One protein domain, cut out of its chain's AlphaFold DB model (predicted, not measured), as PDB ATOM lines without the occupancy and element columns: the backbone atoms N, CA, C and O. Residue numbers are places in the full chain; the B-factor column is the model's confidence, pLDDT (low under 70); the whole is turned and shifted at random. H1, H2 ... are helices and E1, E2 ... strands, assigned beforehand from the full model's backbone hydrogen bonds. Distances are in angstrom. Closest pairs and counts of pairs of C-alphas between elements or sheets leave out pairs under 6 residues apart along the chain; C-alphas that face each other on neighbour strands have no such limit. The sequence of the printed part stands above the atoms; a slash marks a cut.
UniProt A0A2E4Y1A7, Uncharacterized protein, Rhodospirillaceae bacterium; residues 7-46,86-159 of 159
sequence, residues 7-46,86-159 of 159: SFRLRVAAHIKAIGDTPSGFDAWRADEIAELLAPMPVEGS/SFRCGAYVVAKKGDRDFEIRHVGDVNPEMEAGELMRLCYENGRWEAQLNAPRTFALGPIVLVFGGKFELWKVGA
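What this domain is: This is residues 7 to 46 and 86 to 159 of the 159 residues of an uncharacterized protein of Rhodospirillaceae bacterium (UniProt A0A2E4Y1A7). Picture one strongly twisted antiparallel sheet of six strands, with the helices H1 and H2 packed as a helical hairpin on one of its faces and no named helix on the other. Beyond the sheet, the two-stranded hairpin of E6 and E7 reaches away as an arm, its tip at residues 140 to 145 standing free, and this arm makes the length of the model. The printed part has 114 residues, with two named helices and then eight named strands along it, in the order H1 H2 E1 E2 E3 E4 E5 E6 E7 E8; the large sheet has the order E1 - E2 - E3 - E4 - E5 - E8. The class is mixed, helices and strands, and the whole is compact, with a radius of gyration of the C-alphas of 14.6 A and spans of 48 by 32 by 32 A.

Where its parts are: Find C-alpha 7 at (-10.154, -35.114, 13.106); from there H1, residues 7 to 21, runs 20.6 A. H2 follows at residues 28 to 37, 14.5 A long. After the cut, look for E1 at residues 87 to 89, 6.5 A, and E2 at residues 92 to 98, 18.1 A. E3 is residues 101 to 106, 16.7 A, and E4 is residues 119 to 125, 17.6 A. E5, residues 128 to 134, begins at C-alpha 128 at (-26.834, -14.143, 19.061) and is 19.3 A long. Then come E6, residues 137 to 141, 13.1 A, and E7, residues 144 to 148, 12.7 A. The last strand, E8, residues 152 to 157, covers 13.6 A and ends at C-alpha 157 at (-22.163, -14.175, 24.594).

How they stand to each other: Start with the large sheet, whose edge strands are E1 and E8. E1 to E5 form a meander, each strand the antiparallel neighbour of the one before. In the hairpin of E1 and E2, N 89 and O 92 are 2.8 A apart, within hydrogen-bond range; in that of E2 and E3, N 95 and O 103 are 2.8 A apart. Between E3 and E4, look at N 104 and O 120, 2.8 A; between E4 and E5, at N 123 and O 130, 2.9 A. E8 is antiparallel to E5, with N 131 and O 156 at 2.8 A. H1 and H2 lie on the same face of this sheet, in two layers, helices over one face of a sheet. They touch, closest at the C-alphas of His 15 and Arg 30, 5.7 A, with a shallow tilt of 27 degrees, opposite ways. The closest C-alphas of H1 and E1 are those of Arg 9 and Cys 89, 4.6 A. H2 has a height over the sheet of 9.7 A and runs across the strands, at 87 degrees to E3 on the local plane. Its closest C-alpha pair with E5 is Ala 28 and Trp 129, 6.2 A. In both helices every O i to N i+4 pair is within hydrogen-bond range. E5 runs on into E6 across a break of 2 residues, at 18 degrees. In the hairpin of E6 and E7, antiparallel at 158 degrees, N 139 and O 146 are 2.9 A apart. E6 is apart from E8, and E7 is apart from E5.

The domain as a whole: The two C-alphas farthest apart are those of Ser 7 and Gly 142, 48.9 A. Residues 47 to 85 are not printed, and C-alphas 46 and 86 are 13.8 A apart across this cut, in the link from H2 to E1. The link from E3 to E4, residues 107 to 118, is long. The mean pLDDT of the printed part is 77.3; look for values under 70 at residues 45 to 46, 108 to 118, 135 to 141 and 144 to 151.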
ATOM      1  N   SER A   7     -10.269 -36.542  13.413       77.75
ATOM      2  CA  SER A   7     -10.154 -35.114  13.106       77.75
ATOM      3  C   SER A   7     -11.442 -34.315  13.362       77.75
ATOM      4  O   SER A   7     -11.382 -33.222  13.917       77.75
ATOM      5  N   PHE A   8     -12.621 -34.842  13.015       82.12
ATOM      6  CA  PHE A   8     -13.920 -34.217  13.274       82.12
ATOM      7  C   PHE A   8     -14.157 -34.062  14.777       82.12
ATOM      8  O   PHE A   8     -14.472 -32.972  15.252       82.12
ATOM      9  N   ARG A   9     -13.931 -35.135  15.545       81.25
ATOM     10  CA  ARG A   9     -14.098 -35.127  17.008       81.25
ATOM     11  C   ARG A   9     -13.193 -34.105  17.677       81.25
ATOM     12  O   ARG A   9     -13.631 -33.382  18.567       81.25
ATOM     13  N   LEU A  10     -11.936 -34.056  17.249       82.81
ATOM     14  CA  LEU A  10     -10.951 -33.125  17.786       82.81
ATOM     15  C   LEU A  10     -11.275 -31.675  17.417       82.81
ATOM     16  O   LEU A  10     -11.120 -30.804  18.268       82.81
ATOM     17  N   ARG A  11     -11.790 -31.412  16.207       84.88
ATOM     18  CA  ARG A  11     -12.243 -30.072  15.801       84.88
ATOM     19  C   ARG A  11     -13.390 -29.569  16.670       84.88
ATOM     20  O   ARG A  11     -13.269 -28.495  17.251       84.88
ATOM     21  N   VAL A  12     -14.453 -30.362  16.843       87.00
ATOM     22  CA  VAL A  12     -15.584 -29.989  17.715       87.00
ATOM     23  C   VAL A  12     -15.098 -29.717  19.143       87.00
ATOM     24  O   VAL A  12     -15.415 -28.677  19.718       87.00
ATOM     25  N   ALA A  13     -14.257 -30.597  19.695       86.88
ATOM     26  CA  ALA A  13     -13.684 -30.410  21.027       86.88
ATOM     27  C   ALA A  13     -12.829 -29.133  21.138       86.88
ATOM     28  O   ALA A  13     -12.885 -28.455  22.161       86.88
ATOM     29  N   ALA A  14     -12.071 -28.777  20.097       88.06
ATOM     30  CA  ALA A  14     -11.254 -27.565  20.071       88.06
ATOM     31  C   ALA A  14     -12.105 -26.285  20.064       88.06
ATOM     32  O   ALA A  14     -11.781 -25.340  20.784       88.06
ATOM     33  N   HIS A  15     -13.211 -26.252  19.309       91.50
ATOM     34  CA  HIS A  15     -14.141 -25.117  19.335       91.50
ATOM     35  C   HIS A  15     -14.827 -24.977  20.699       91.50
ATOM     36  O   HIS A  15     -14.865 -23.875  21.242       91.50
ATOM     37  N   ILE A  16     -15.284 -26.090  21.289       89.56
ATOM     38  CA  ILE A  16     -15.875 -26.109  22.637       89.56
ATOM     39  C   ILE A  16     -14.876 -25.590  23.673       89.56
ATOM     40  O   ILE A  16     -15.213 -24.714  24.467       89.56
ATOM     41  N   LYS A  17     -13.635 -26.090  23.643       88.12
ATOM     42  CA  LYS A  17     -12.587 -25.648  24.564       88.12
ATOM     43  C   LYS A  17     -12.310 -24.152  24.416       88.12
ATOM     44  O   LYS A  17     -12.242 -23.456  25.417       88.12
ATOM     45  N   ALA A  18     -12.209 -23.643  23.190       87.88
ATOM     46  CA  ALA A  18     -11.960 -22.222  22.962       87.88
ATOM     47  C   ALA A  18     -13.083 -21.322  23.508       87.88
ATOM     48  O   ALA A  18     -12.800 -20.272  24.081       87.88
ATOM     49  N   ILE A  19     -14.350 -21.739  23.386       89.75
ATOM     50  CA  ILE A  19     -15.479 -21.047  24.034       89.75
ATOM     51  C   ILE A  19     -15.314 -21.083  25.563       89.75
ATOM     52  O   ILE A  19     -15.510 -20.065  26.232       89.75
ATOM     53  N   GLY A  20     -14.914 -22.231  26.116       86.25
ATOM     54  CA  GLY A  20     -14.641 -22.421  27.542       86.25
ATOM     55  C   GLY A  20     -13.519 -21.530  28.088       86.25
ATOM     56  O   GLY A  20     -13.726 -20.869  29.099       86.25
ATOM     57  N   ASP A  21     -12.399 -21.417  27.374       84.88
ATOM     58  CA  ASP A  21     -11.200 -20.691  27.824       84.88
ATOM     59  C   ASP A  21     -11.331 -19.153  27.732       84.88
ATOM     60  O   ASP A  21     -10.514 -18.421  28.290       84.88
ATOM     61  N   THR A  22     -12.315 -18.621  26.992       84.31
ATOM     62  CA  THR A  22     -12.389 -17.165  26.754       84.31
ATOM     63  C   THR A  22     -13.110 -16.441  27.902       84.31
ATOM     64  O   THR A  22     -14.246 -16.792  28.196       84.31
ATOM     65  N   PRO A  23     -12.544 -15.411  28.553       77.12
ATOM     66  CA  PRO A  23     -13.057 -14.929  29.844       77.12
ATOM     67  C   PRO A  23     -14.378 -14.136  29.797       77.12
ATOM     68  O   PRO A  23     -15.149 -14.212  30.749       77.12
ATOM     69  N   SER A  24     -14.656 -13.365  28.739       79.00
ATOM     70  CA  SER A  24     -15.772 -12.389  28.720       79.00
ATOM     71  C   SER A  24     -16.818 -12.599  27.617       79.00
ATOM     72  O   SER A  24     -17.922 -12.070  27.699       79.00
ATOM     73  N   GLY A  25     -16.481 -13.347  26.571       87.12
ATOM     74  CA  GLY A  25     -17.298 -13.587  25.380       87.12
ATOM     75  C   GLY A  25     -16.545 -14.532  24.452       87.12
ATOM     76  O   GLY A  25     -15.386 -14.817  24.717       87.12
ATOM     77  N   PHE A  26     -17.167 -15.044  23.400       91.81
ATOM     78  CA  PHE A  26     -16.481 -15.889  22.416       91.81
ATOM     79  C   PHE A  26     -16.790 -15.407  21.003       91.81
ATOM     80  O   PHE A  26     -17.765 -14.693  20.788       91.81
ATOM     81  N   ASP A  27     -15.967 -15.794  20.035       93.38
ATOM     82  CA  ASP A  27     -16.244 -15.449  18.644       93.38
ATOM     83  C   ASP A  27     -17.438 -16.271  18.131       93.38
ATOM     84  O   ASP A  27     -17.391 -17.508  18.164       93.38
ATOM     85  N   ALA A  28     -18.486 -15.614  17.624       91.06
ATOM     86  CA  ALA A  28     -19.714 -16.281  17.177       91.06
ATOM     87  C   ALA A  28     -19.462 -17.392  16.138       91.06
ATOM     88  O   ALA A  28     -20.079 -18.458  16.217       91.06
ATOM     89  N   TRP A  29     -18.481 -17.197  15.247       92.69
ATOM     90  CA  TRP A  29     -18.126 -18.168  14.206       92.69
ATOM     91  C   TRP A  29     -17.745 -19.544  14.772       92.69
ATOM     92  O   TRP A  29     -17.972 -20.562  14.129       92.69
ATOM     93  N   ARG A  30     -17.215 -19.617  16.002       91.94
ATOM     94  CA  ARG A  30     -16.876 -20.899  16.642       91.94
ATOM     95  C   ARG A  30     -18.117 -21.731  16.944       91.94
ATOM     96  O   ARG A  30     -18.051 -22.955  16.885       91.94
ATOM     97  N   ALA A  31     -19.221 -21.079  17.297       91.62
ATOM     98  CA  ALA A  31     -20.490 -21.750  17.541       91.62
ATOM     99  C   ALA A  31     -21.212 -22.089  16.232       91.62
ATOM    100  O   ALA A  31     -21.818 -23.154  16.143       91.62
ATOM    101  N   ASP A  32     -21.074 -21.246  15.205       91.69
ATOM    102  CA  ASP A  32     -21.559 -21.563  13.857       91.69
ATOM    103  C   ASP A  32     -20.870 -22.812  13.286       91.69
ATOM    104  O   ASP A  32     -21.554 -23.708  12.798       91.69
ATOM    105  N   GLU A  33     -19.549 -22.940  13.444       90.75
ATOM    106  CA  GLU A  33     -18.790 -24.137  13.047       90.75
ATOM    107  C   GLU A  33     -19.271 -25.396  13.782       90.75
ATOM    108  O   GLU A  33     -19.454 -26.450  13.174       90.75
ATOM    109  N   ILE A  34     -19.541 -25.308  15.092       89.31
ATOM    110  CA  ILE A  34     -20.135 -26.427  15.843       89.31
ATOM    111  C   ILE A  34     -21.509 -26.787  15.260       89.31
ATOM    112  O   ILE A  34     -21.799 -27.971  15.077       89.31
ATOM    113  N   ALA A  35     -22.345 -25.792  14.957       88.38
ATOM    114  CA  ALA A  35     -23.677 -26.012  14.410       88.38
ATOM    115  C   ALA A  35     -23.642 -26.648  13.014       88.38
ATOM    116  O   ALA A  35     -24.438 -27.544  12.741       88.38
ATOM    117  N   GLU A  36     -22.710 -26.236  12.155       88.50
ATOM    118  CA  GLU A  36     -22.511 -26.815  10.827       88.50
ATOM    119  C   GLU A  36     -22.007 -28.259  10.919       88.50
ATOM    120  O   GLU A  36     -22.600 -29.172  10.338       88.50
ATOM    121  N   LEU A  37     -20.964 -28.495  11.720       85.31
ATOM    122  CA  LEU A  37     -20.385 -29.824  11.922       85.31
ATOM    123  C   LEU A  37     -21.402 -30.811  12.514       85.31
ATOM    124  O   LEU A  37     -21.408 -31.989  12.152       85.31
ATOM    125  N   LEU A  38     -22.274 -30.344  13.409       84.81
ATOM    126  CA  LEU A  38     -23.311 -31.152  14.056       84.81
ATOM    127  C   LEU A  38     -24.678 -31.057  13.362       84.81
ATOM    128  O   LEU A  38     -25.644 -31.648  13.852       84.81
ATOM    129  N   ALA A  39     -24.793 -30.381  12.216       83.00
ATOM    130  CA  ALA A  39     -26.054 -30.269  11.482       83.00
ATOM    131  C   ALA A  39     -26.696 -31.639  11.179       83.00
ATOM    132  O   ALA A  39     -27.901 -31.770  11.417       83.00
ATOM    133  N   PRO A  40     -25.938 -32.685  10.776       79.56
ATOM    134  CA  PRO A  40     -26.500 -34.009  10.509       79.56
ATOM    135  C   PRO A  40     -26.996 -34.756  11.755       79.56
ATOM    136  O   PRO A  40     -27.671 -35.771  11.606       79.56
ATOM    137  N   MET A  41     -26.645 -34.305  12.968       76.75
ATOM    138  CA  MET A  41     -27.022 -34.961  14.224       76.75
ATOM    139  C   MET A  41     -28.539 -34.888  14.455       76.75
ATOM    140  O   MET A  41     -29.130 -33.816  14.267       76.75
ATOM    141  N   PRO A  42     -29.190 -35.984  14.894       73.44
ATOM    142  CA  PRO A  42     -30.583 -35.958  15.293       73.44
ATOM    143  C   PRO A  42     -30.743 -35.116  16.556       73.44
ATOM    144  O   PRO A  42     -29.905 -35.126  17.458       73.44
ATOM    145  N   VAL A  43     -31.853 -34.390  16.614       76.44
ATOM    146  CA  VAL A  43     -32.243 -33.621  17.792       76.44
ATOM    147  C   VAL A  43     -32.786 -34.570  18.860       76.44
ATOM    148  O   VAL A  43     -33.695 -35.361  18.607       76.44
ATOM    149  N   GLU A  44     -32.263 -34.473  20.078       70.06
ATOM    150  CA  GLU A  44     -32.804 -35.158  21.241       70.06
ATOM    151  C   GLU A  44     -34.171 -34.548  21.590       70.06
ATOM    152  O   GLU A  44     -34.270 -33.421  22.073       70.06
ATOM    153  N   GLY A  45     -35.242 -35.293  21.309       52.62
ATOM    154  CA  GLY A  45     -36.618 -34.859  21.547       52.62
ATOM    155  C   GLY A  45     -36.855 -34.372  22.984       52.62
ATOM    156  O   GLY A  45     -36.579 -35.075  23.958       52.62
ATOM    157  N   SER A  46     -37.395 -33.158  23.093       39.41
ATOM    158  CA  SER A  46     -37.716 -32.450  24.337       39.41
ATOM    159  C   SER A  46     -38.586 -33.266  25.314       39.41
ATOM    160  O   SER A  46     -39.571 -33.911  24.945       39.41
ATOM    161  N   SER A  86     -26.327 -38.665  22.348       70.94
ATOM    162  CA  SER A  86     -25.150 -37.868  22.679       70.94
ATOM    163  C   SER A  86     -23.894 -38.464  22.063       70.94
ATOM    164  O   SER A  86     -23.789 -39.679  21.919       70.94
ATOM    165  N   PHE A  87     -22.919 -37.618  21.764       75.62
ATOM    166  CA  PHE A  87     -21.689 -37.991  21.088       75.62
ATOM    167  C   PHE A  87     -20.459 -37.538  21.871       75.62
ATOM    168  O   PHE A  87     -20.395 -36.402  22.335       75.62
ATOM    169  N   ARG A  88     -19.448 -38.407  21.997       78.31
ATOM    170  CA  ARG A  88     -18.184 -38.074  22.668       78.31
ATOM    171  C   ARG A  88     -17.169 -37.477  21.692       78.31
ATOM    172  O   ARG A  88     -16.724 -38.159  20.764       78.31
ATOM    173  N   CYS A  89     -16.729 -36.253  21.970       78.75
ATOM    174  CA  CYS A  89     -15.656 -35.547  21.275       78.75
ATOM    175  C   CYS A  89     -14.541 -35.171  22.271       78.75
ATOM    176  O   CYS A  89     -14.611 -34.170  22.985       78.75
ATOM    177  N   GLY A  90     -13.506 -36.014  22.352       78.69
ATOM    178  CA  GLY A  90     -12.402 -35.832  23.300       78.69
ATOM    179  C   GLY A  90     -12.868 -35.887  24.762       78.69
ATOM    180  O   GLY A  90     -13.425 -36.898  25.206       78.69
ATOM    181  N   ALA A  91     -12.634 -34.792  25.492       77.44
ATOM    182  CA  ALA A  91     -13.037 -34.616  26.887       77.44
ATOM    183  C   ALA A  91     -14.514 -34.217  27.061       77.44
ATOM    184  O   ALA A  91     -14.975 -34.084  28.190       77.44
ATOM    185  N   TYR A  92     -15.268 -34.047  25.972       80.69
ATOM    186  CA  TYR A  92     -16.653 -33.587  26.016       80.69
ATOM    187  C   TYR A  92     -17.628 -34.637  25.490       80.69
ATOM    188  O   TYR A  92     -17.301 -35.447  24.618       80.69
ATOM    189  N   VAL A  93     -18.851 -34.592  26.004       83.56
ATOM    190  CA  VAL A  93     -20.021 -35.274  25.453       83.56
ATOM    191  C   VAL A  93     -21.041 -34.213  25.061       83.56
ATOM    192  O   VAL A  93     -21.420 -33.395  25.893       83.56
ATOM    193  N   VAL A  94     -21.472 -34.232  23.801       85.12
ATOM    194  CA  VAL A  94     -22.373 -33.238  23.204       85.12
ATOM    195  C   VAL A  94     -23.701 -33.895  22.848       85.12
ATOM    196  O   VAL A  94     -23.717 -34.965  22.243       85.12
ATOM    197  N   ALA A  95     -24.808 -33.257  23.206       86.31
ATOM    198  CA  ALA A  95     -26.163 -33.651  22.846       86.31
ATOM    199  C   ALA A  95     -26.857 -32.489  22.129       86.31
ATOM    200  O   ALA A  95     -26.960 -31.389  22.673       86.31
ATOM    201  N   LYS A  96     -27.345 -32.722  20.907       86.25
ATOM    202  CA  LYS A  96     -28.090 -31.720  20.138       86.25
ATOM    203  C   LYS A  96     -29.532 -31.661  20.641       86.25
ATOM    204  O   LYS A  96     -30.244 -32.654  20.561       86.25
ATOM    205  N   LYS A  97     -29.972 -30.513  21.152       83.88
ATOM    206  CA  LYS A  97     -31.350 -30.248  21.619       83.88
ATOM    207  C   LYS A  97     -32.203 -29.505  20.594       83.88
ATOM    208  O   LYS A  97     -33.427 -29.517  20.689       83.88
ATOM    209  N   GLY A  98     -31.561 -28.912  19.595       81.94
ATOM    210  CA  GLY A  98     -32.174 -28.233  18.460       81.94
ATOM    211  C   GLY A  98     -31.114 -27.896  17.415       81.94
ATOM    212  O   GLY A  98     -29.940 -28.202  17.601       81.94
ATOM    213  N   ASP A  99     -31.496 -27.254  16.313       84.75
ATOM    214  CA  ASP A  99     -30.544 -26.938  15.233       84.75
ATOM    215  C   ASP A  99     -29.422 -25.986  15.660       84.75
ATOM    216  O   ASP A  99     -28.319 -26.044  15.123       84.75
ATOM    217  N   ARG A 100     -29.690 -25.145  16.660       89.81
ATOM    218  CA  ARG A 100     -28.722 -24.229  17.272       89.81
ATOM    219  C   ARG A 100     -28.790 -24.284  18.793       89.81
ATOM    220  O   ARG A 100     -28.797 -23.251  19.453       89.81
ATOM    221  N   ASP A 101     -28.932 -25.487  19.335       89.38
ATOM    222  CA  ASP A 101     -29.023 -25.719  20.775       89.38
ATOM    223  C   ASP A 101     -28.328 -27.036  21.124       89.38
ATOM    224  O   ASP A 101     -28.722 -28.107  20.651       89.38
ATOM    225  N   PHE A 102     -27.274 -26.946  21.929       89.50
ATOM    226  CA  PHE A 102     -26.392 -28.053  22.269       89.50
ATOM    227  C   PHE A 102     -26.118 -28.073  23.770       89.50
ATOM    228  O   PHE A 102     -25.630 -27.097  24.334       89.50
ATOM    229  N   GLU A 103     -26.364 -29.210  24.415       87.94
ATOM    230  CA  GLU A 103     -25.886 -29.480  25.771       87.94
ATOM    231  C   GLU A 103     -24.525 -30.171  25.708       87.94
ATOM    232  O   GLU A 103     -24.341 -31.161  25.001       87.94
ATOM    233  N   ILE A 104     -23.566 -29.657  26.466       87.06
ATOM    234  CA  ILE A 104     -22.168 -30.066  26.449       87.06
ATOM    235  C   ILE A 104     -21.757 -30.394  27.882       87.06
ATOM    236  O   ILE A 104     -21.842 -29.560  28.780       87.06
ATOM    237  N   ARG A 105     -21.300 -31.625  28.097       81.06
ATOM    238  CA  ARG A 105     -20.815 -32.122  29.388       81.06
ATOM    239  C   ARG A 105     -19.325 -32.412  29.305       81.06
ATOM    240  O   ARG A 105     -18.894 -33.093  28.377       81.06
ATOM    241  N   HIS A 106     -18.556 -31.967  30.291       77.06
ATOM    242  CA  HIS A 106     -17.158 -32.364  30.437       77.06
ATOM    243  C   HIS A 106     -17.058 -33.736  31.136       77.06
ATOM    244  O   HIS A 106     -17.708 -33.973  32.152       77.06
ATOM    245  N   VAL A 107     -16.304 -34.674  30.557       71.81
ATOM    246  CA  VAL A 107     -16.191 -36.087  30.992       71.81
ATOM    247  C   VAL A 107     -14.718 -36.534  31.093       71.81
ATOM    248  O   VAL A 107     -14.439 -37.722  31.230       71.81
ATOM    249  N   GLY A 108     -13.755 -35.613  30.965       58.78
ATOM    250  CA  GLY A 108     -12.315 -35.898  30.984       58.78
ATOM    251  C   GLY A 108     -11.608 -35.496  32.283       58.78
ATOM    252  O   GLY A 108     -11.996 -34.528  32.932       58.78
ATOM    253  N   ASP A 109     -10.549 -36.235  32.618       52.81
ATOM    254  CA  ASP A 109      -9.647 -35.982  33.745       52.81
ATOM    255  C   ASP A 109      -8.792 -34.710  33.524       52.81
ATOM    256  O   ASP A 109      -8.043 -34.613  32.554       52.81
ATOM    257  N   VAL A 110      -8.875 -33.779  34.484       48.28
ATOM    258  CA  VAL A 110      -7.966 -32.643  34.767       48.28
ATOM    259  C   VAL A 110      -7.964 -31.449  33.783       48.28
ATOM    260  O   VAL A 110      -7.049 -31.274  32.983       48.28
ATOM    261  N   ASN A 111      -8.928 -30.532  33.959       38.31
ATOM    262  CA  ASN A 111      -8.696 -29.073  33.956       38.31
ATOM    263  C   ASN A 111      -9.802 -28.384  34.807       38.31
ATOM    264  O   ASN A 111     -10.967 -28.729  34.620       38.31
ATOM    265  N   PRO A 112      -9.489 -27.467  35.748       44.38
ATOM    266  CA  PRO A 112     -10.375 -27.092  36.864       44.38
ATOM    267  C   PRO A 112     -11.420 -26.002  36.566       44.38
ATOM    268  O   PRO A 112     -12.084 -25.554  37.491       44.38
ATOM    269  N   GLU A 113     -11.570 -25.547  35.320       50.41
ATOM    270  CA  GLU A 113     -12.531 -24.474  35.009       50.41
ATOM    271  C   GLU A 113     -13.959 -24.971  34.767       50.41
ATOM    272  O   GLU A 113     -14.886 -24.184  34.910       50.41
ATOM    273  N   MET A 114     -14.132 -26.255  34.421       51.22
ATOM    274  CA  MET A 114     -15.438 -26.913  34.456       51.22
ATOM    275  C   MET A 114     -15.399 -28.062  35.454       51.22
ATOM    276  O   MET A 114     -14.790 -29.106  35.184       51.22
ATOM    277  N   GLU A 115     -16.010 -27.866  36.620       50.34
ATOM    278  CA  GLU A 115     -16.070 -28.897  37.655       50.34
ATOM    279  C   GLU A 115     -16.786 -30.147  37.120       50.34
ATOM    280  O   GLU A 115     -17.689 -30.081  36.280       50.34
ATOM    281  N   ALA A 116     -16.371 -31.328  37.584       47.84
ATOM    282  CA  ALA A 116     -17.003 -32.586  37.201       47.84
ATOM    283  C   ALA A 116     -18.504 -32.553  37.554       47.84
ATOM    284  O   ALA A 116     -18.880 -32.688  38.715       47.84
ATOM    285  N   GLY A 117     -19.366 -32.371  36.548       54.59
ATOM    286  CA  GLY A 117     -20.813 -32.200  36.734       54.59
ATOM    287  C   GLY A 117     -21.385 -30.895  36.174       54.59
ATOM    288  O   GLY A 117     -22.609 -30.777  36.067       54.59
ATOM    289  N   GLU A 118     -20.539 -29.956  35.752       65.50
ATOM    290  CA  GLU A 118     -20.976 -28.775  35.013       65.50
ATOM    291  C   GLU A 118     -21.376 -29.147  33.572       65.50
ATOM    292  O   GLU A 118     -20.678 -29.852  32.834       65.50
ATOM    293  N   LEU A 119     -22.573 -28.711  33.199       79.06
ATOM    294  CA  LEU A 119     -23.132 -28.716  31.862       79.06
ATOM    295  C   LEU A 119     -23.106 -27.286  31.328       79.06
ATOM    296  O   LEU A 119     -23.699 -26.375  31.907       79.06
ATOM    297  N   MET A 120     -22.492 -27.128  30.164       86.88
ATOM    298  CA  MET A 120     -22.617 -25.937  29.344       86.88
ATOM    299  C   MET A 120     -23.734 -26.154  28.323       86.88
ATOM    300  O   MET A 120     -23.799 -27.203  27.686       86.88
ATOM    301  N   ARG A 121     -24.601 -25.165  28.125       89.75
ATOM    302  CA  ARG A 121     -25.551 -25.128  27.011       89.75
ATOM    303  C   ARG A 121     -25.134 -24.035  26.041       89.75
ATOM    304  O   ARG A 121     -25.033 -22.879  26.435       89.75
ATOM    305  N   LEU A 122     -24.882 -24.404  24.791       92.19
ATOM    306  CA  LEU A 122     -24.600 -23.478  23.700       92.19
ATOM    307  C   LEU A 122     -25.866 -23.332  22.859       92.19
ATOM    308  O   LEU A 122     -26.284 -24.289  22.209       92.19
ATOM    309  N   CYS A 123     -26.479 -22.155  22.880       92.62
ATOM    310  CA  CYS A 123     -27.761 -21.909  22.229       92.62
ATOM    311  C   CYS A 123     -27.775 -20.579  21.472       92.62
ATOM    312  O   CYS A 123     -27.056 -19.648  21.826       92.62
ATOM    313  N   TYR A 124     -28.571 -20.490  20.409       90.69
ATOM    314  CA  TYR A 124     -28.790 -19.242  19.680       90.69
ATOM    315  C   TYR A 124     -30.116 -18.613  20.116       90.69
ATOM    316  O   TYR A 124     -31.188 -19.033  19.681       90.69
ATOM    317  N   GLU A 125     -30.039 -17.599  20.975       87.56
ATOM    318  CA  GLU A 125     -31.185 -16.891  21.547       87.56
ATOM    319  C   GLU A 125     -31.013 -15.377  21.345       87.56
ATOM    320  O   GLU A 125     -29.903 -14.854  21.291       87.56
ATOM    321  N   ASN A 126     -32.120 -14.645  21.182       86.38
ATOM    322  CA  ASN A 126     -32.105 -13.181  21.028       86.38
ATOM    323  C   ASN A 126     -31.207 -12.654  19.883       86.38
ATOM    324  O   ASN A 126     -30.674 -11.550  19.962       86.38
ATOM    325  N   GLY A 127     -31.042 -13.439  18.811       87.81
ATOM    326  CA  GLY A 127     -30.257 -13.052  17.632       87.81
ATOM    327  C   GLY A 127     -28.739 -13.194  17.789       87.81
ATOM    328  O   GLY A 127     -27.996 -12.660  16.967       87.81
ATOM    329  N   ARG A 128     -28.262 -13.906  18.814       92.19
ATOM    330  CA  ARG A 128     -26.834 -14.143  19.061       92.19
ATOM    331  C   ARG A 128     -26.597 -15.511  19.692       92.19
ATOM    332  O   ARG A 128     -27.520 -16.141  20.202       92.19
ATOM    333  N   TRP A 129     -25.350 -15.965  19.670       94.69
ATOM    334  CA  TRP A 129     -24.960 -17.157  20.412       94.69
ATOM    335  C   TRP A 129     -24.807 -16.840  21.902       94.69
ATOM    336  O   TRP A 129     -24.247 -15.813  22.277       94.69
ATOM    337  N   GLU A 130     -25.282 -17.737  22.755       93.00
ATOM    338  CA  GLU A 130     -25.172 -17.669  24.207       93.00
ATOM    339  C   GLU A 130     -24.635 -19.005  24.732       93.00
ATOM    340  O   GLU A 130     -25.130 -20.078  24.380       93.00
ATOM    341  N   ALA A 131     -23.607 -18.940  25.577       90.50
ATOM    342  CA  ALA A 131     -23.154 -20.064  26.382       90.50
ATOM    343  C   ALA A 131     -23.701 -19.876  27.797       90.50
ATOM    344  O   ALA A 131     -23.496 -18.827  28.412       90.50
ATOM    345  N   GLN A 132     -24.407 -20.878  28.304       89.25
ATOM    346  CA  GLN A 132     -25.038 -20.876  29.618       89.25
ATOM    347  C   GLN A 132     -24.443 -22.006  30.466       89.25
ATOM    348  O   GLN A 132     -24.133 -23.068  29.927       89.25
ATOM    349  N   LEU A 133     -24.304 -21.811  31.776       85.38
ATOM    350  CA  LEU A 133     -23.845 -22.847  32.711       85.38
ATOM    351  C   LEU A 133     -24.979 -23.266  33.644       85.38
ATOM    352  O   LEU A 133     -25.805 -22.447  34.052       85.38
ATOM    353  N   ASN A 134     -25.039 -24.551  33.979       77.94
ATOM    354  CA  ASN A 134     -25.984 -25.065  34.963       77.94
ATOM    355  C   ASN A 134     -25.504 -24.722  36.387       77.94
ATOM    356  O   ASN A 134     -24.767 -25.481  36.994       77.94
ATOM    357  N   ALA A 135     -25.961 -23.622  36.982       63.28
ATOM    358  CA  ALA A 135     -25.631 -23.333  38.383       63.28
ATOM    359  C   ALA A 135     -26.359 -24.330  39.319       63.28
ATOM    360  O   ALA A 135     -27.585 -24.218  39.477       63.28
ATOM    361  N   PRO A 136     -25.682 -25.329  39.927       59.59
ATOM    362  CA  PRO A 136     -26.364 -26.338  40.729       59.59
ATOM    363  C   PRO A 136     -27.023 -25.683  41.945       59.59
ATOM    364  O   PRO A 136     -26.418 -24.874  42.648       59.59
ATOM    365  N   ARG A 137     -28.284 -26.038  42.216       54.34
ATOM    366  CA  ARG A 137     -28.961 -25.609  43.445       54.34
ATOM    367  C   ARG A 137     -28.886 -26.721  44.468       54.34
ATOM    368  O   ARG A 137     -29.518 -27.767  44.309       54.34
ATOM    369  N   THR A 138     -28.128 -26.458  45.522       55.41
ATOM    370  CA  THR A 138     -27.946 -27.383  46.634       55.41
ATOM    371  C   THR A 138     -28.966 -27.086  47.723       55.41
ATOM    372  O   THR A 138     -29.051 -25.964  48.220       55.41
ATOM    373  N   PHE A 139     -29.727 -28.102  48.120       49.94
ATOM    374  CA  PHE A 139     -30.603 -28.056  49.285       49.94
ATOM    375  C   PHE A 139     -30.091 -29.052  50.321       49.94
ATOM    376  O   PHE A 139     -29.918 -30.235  50.022       49.94
ATOM    377  N   ALA A 140     -29.851 -28.570  51.538       58.69
ATOM    378  CA  ALA A 140     -29.459 -29.406  52.664       58.69
ATOM    379  C   ALA A 140     -30.671 -29.650  53.569       58.69
ATOM    380  O   ALA A 140     -31.331 -28.705  54.005       58.69
ATOM    381  N   LEU A 141     -30.951 -30.920  53.861       60.97
ATOM    382  CA  LEU A 141     -32.002 -31.330  54.789       60.97
ATOM    383  C   LEU A 141     -31.420 -32.386  55.737       60.97
ATOM    384  O   LEU A 141     -31.488 -33.592  55.500       60.97
ATOM    385  N   GLY A 142     -30.763 -31.908  56.798       74.94
ATOM    386  CA  GLY A 142     -30.000 -32.753  57.719       74.94
ATOM    387  C   GLY A 142     -28.791 -33.405  57.023       74.94
ATOM    388  O   GLY A 142     -28.022 -32.689  56.385       74.94
ATOM    389  N   PRO A 143     -28.594 -34.736  57.118       75.69
ATOM    390  CA  PRO A 143     -27.472 -35.431  56.476       75.69
ATOM    391  C   PRO A 143     -27.660 -35.646  54.963       75.69
ATOM    392  O   PRO A 143     -26.781 -36.210  54.315       75.69
ATOM    393  N   ILE A 144     -28.802 -35.247  54.396       56.00
ATOM    394  CA  ILE A 144     -29.118 -35.433  52.979       56.00
ATOM    395  C   ILE A 144     -28.820 -34.137  52.224       56.00
ATOM    396  O   ILE A 144     -29.357 -33.075  52.552       56.00
ATOM    397  N   VAL A 145     -28.002 -34.250  51.177       50.56
ATOM    398  CA  VAL A 145     -27.740 -33.179  50.210       50.56
ATOM    399  C   VAL A 145     -28.463 -33.515  48.909       50.56
ATOM    400  O   VAL A 145     -28.184 -34.534  48.279       50.56
ATOM    401  N   LEU A 146     -29.402 -32.660  48.508       45.28
ATOM    402  CA  LEU A 146     -30.091 -32.731  47.221       45.28
ATOM    403  C   LEU A 146     -29.481 -31.695  46.275       45.28
ATOM    404  O   LEU A 146     -29.555 -30.496  46.540       45.28
ATOM    405  N   VAL A 147     -28.911 -32.158  45.162       52.69
ATOM    406  CA  VAL A 147     -28.439 -31.298  44.071       52.69
ATOM    407  C   VAL A 147     -29.451 -31.383  42.935       52.69
ATOM    408  O   VAL A 147     -29.549 -32.403  42.253       52.69
ATOM    409  N   PHE A 148     -30.238 -30.325  42.744       51.38
ATOM    410  CA  PHE A 148     -31.089 -30.215  41.563       51.38
ATOM    411  C   PHE A 148     -30.264 -29.670  40.400       51.38
ATOM    412  O   PHE A 148     -29.494 -28.723  40.576       51.38
ATOM    413  N   GLY A 149     -30.471 -30.242  39.208       53.41
ATOM    414  CA  GLY A 149     -29.991 -29.648  37.964       53.41
ATOM    415  C   GLY A 149     -30.399 -28.177  37.921       53.41
ATOM    416  O   GLY A 149     -31.585 -27.855  38.027       53.41
ATOM    417  N   GLY A 150     -29.393 -27.308  37.873       60.56
ATOM    418  CA  GLY A 150     -29.547 -25.863  37.905       60.56
ATOM    419  C   GLY A 150     -30.386 -25.325  36.759       60.56
ATOM    420  O   GLY A 150     -30.546 -25.976  35.727       60.56
ATOM    421  N   LYS A 151     -30.881 -24.093  36.909       68.81
ATOM    422  CA  LYS A 151     -31.258 -23.319  35.723       68.81
ATOM    423  C   LYS A 151     -29.975 -23.015  34.952       68.81
ATOM    424  O   LYS A 151     -28.945 -22.754  35.569       68.81
ATOM    425  N   PHE A 152     -30.051 -23.067  33.630       79.88
ATOM    426  CA  PHE A 152     -28.988 -22.530  32.798       79.88
ATOM    427  C   PHE A 152     -28.997 -21.009  32.936       79.88
ATOM    428  O   PHE A 152     -30.010 -20.362  32.669       79.88
ATOM    429  N   GLU A 153     -27.892 -20.460  33.425       82.44
ATOM    430  CA  GLU A 153     -27.687 -19.022  33.571       82.44
ATOM    431  C   GLU A 153     -26.675 -18.561  32.525       82.44
ATOM    432  O   GLU A 153     -25.720 -19.276  32.218       82.44
ATOM    433  N   LEU A 154     -26.913 -17.381  31.944       85.69
ATOM    434  CA  LEU A 154     -26.030 -16.815  30.930       85.69
ATOM    435  C   LEU A 154     -24.612 -16.686  31.488       85.69
ATOM    436  O   LEU A 154     -24.393 -16.005  32.487       85.69
ATOM    437  N   TRP A 155     -23.660 -17.306  30.799       87.25
ATOM    438  CA  TRP A 155     -22.246 -17.240  31.140       87.25
ATOM    439  C   TRP A 155     -21.486 -16.340  30.170       87.25
ATOM    440  O   TRP A 155     -20.792 -15.421  30.599       87.25
ATOM    441  N   LYS A 156     -21.636 -16.569  28.859       90.75
ATOM    442  CA  LYS A 156     -20.937 -15.814  27.807       90.75
ATOM    443  C   LYS A 156     -21.830 -15.570  26.604       90.75
ATOM    444  O   LYS A 156     -22.757 -16.330  26.334       90.75
ATOM    445  N   VAL A 157     -21.487 -14.540  25.841       92.12
ATOM    446  CA  VAL A 157     -22.163 -14.175  24.594       92.12
ATOM    447  C   VAL A 157     -21.182 -14.279  23.428       92.12
ATOM    448  O   VAL A 157     -20.008 -13.929  23.569       92.12
ATOM    449  N   GLY A 158     -21.681 -14.763  22.293       90.69
ATOM    450  CA  GLY A 158     -20.997 -14.760  21.008       90.69
ATOM    451  C   GLY A 158     -21.101 -13.388  20.346       90.69
ATOM    452  O   GLY A 158     -22.220 -12.935  20.088       90.69
ATOM    453  N   ALA A 159     -19.960 -12.742  20.110       85.25
ATOM    454  CA  ALA A 159     -19.848 -11.457  19.412       85.25
ATOM    455  C   ALA A 159     -19.366 -11.631  17.965       85.25
ATOM    456  O   ALA A 159     -18.691 -12.653  17.679       85.25
TER     457      ALA A 159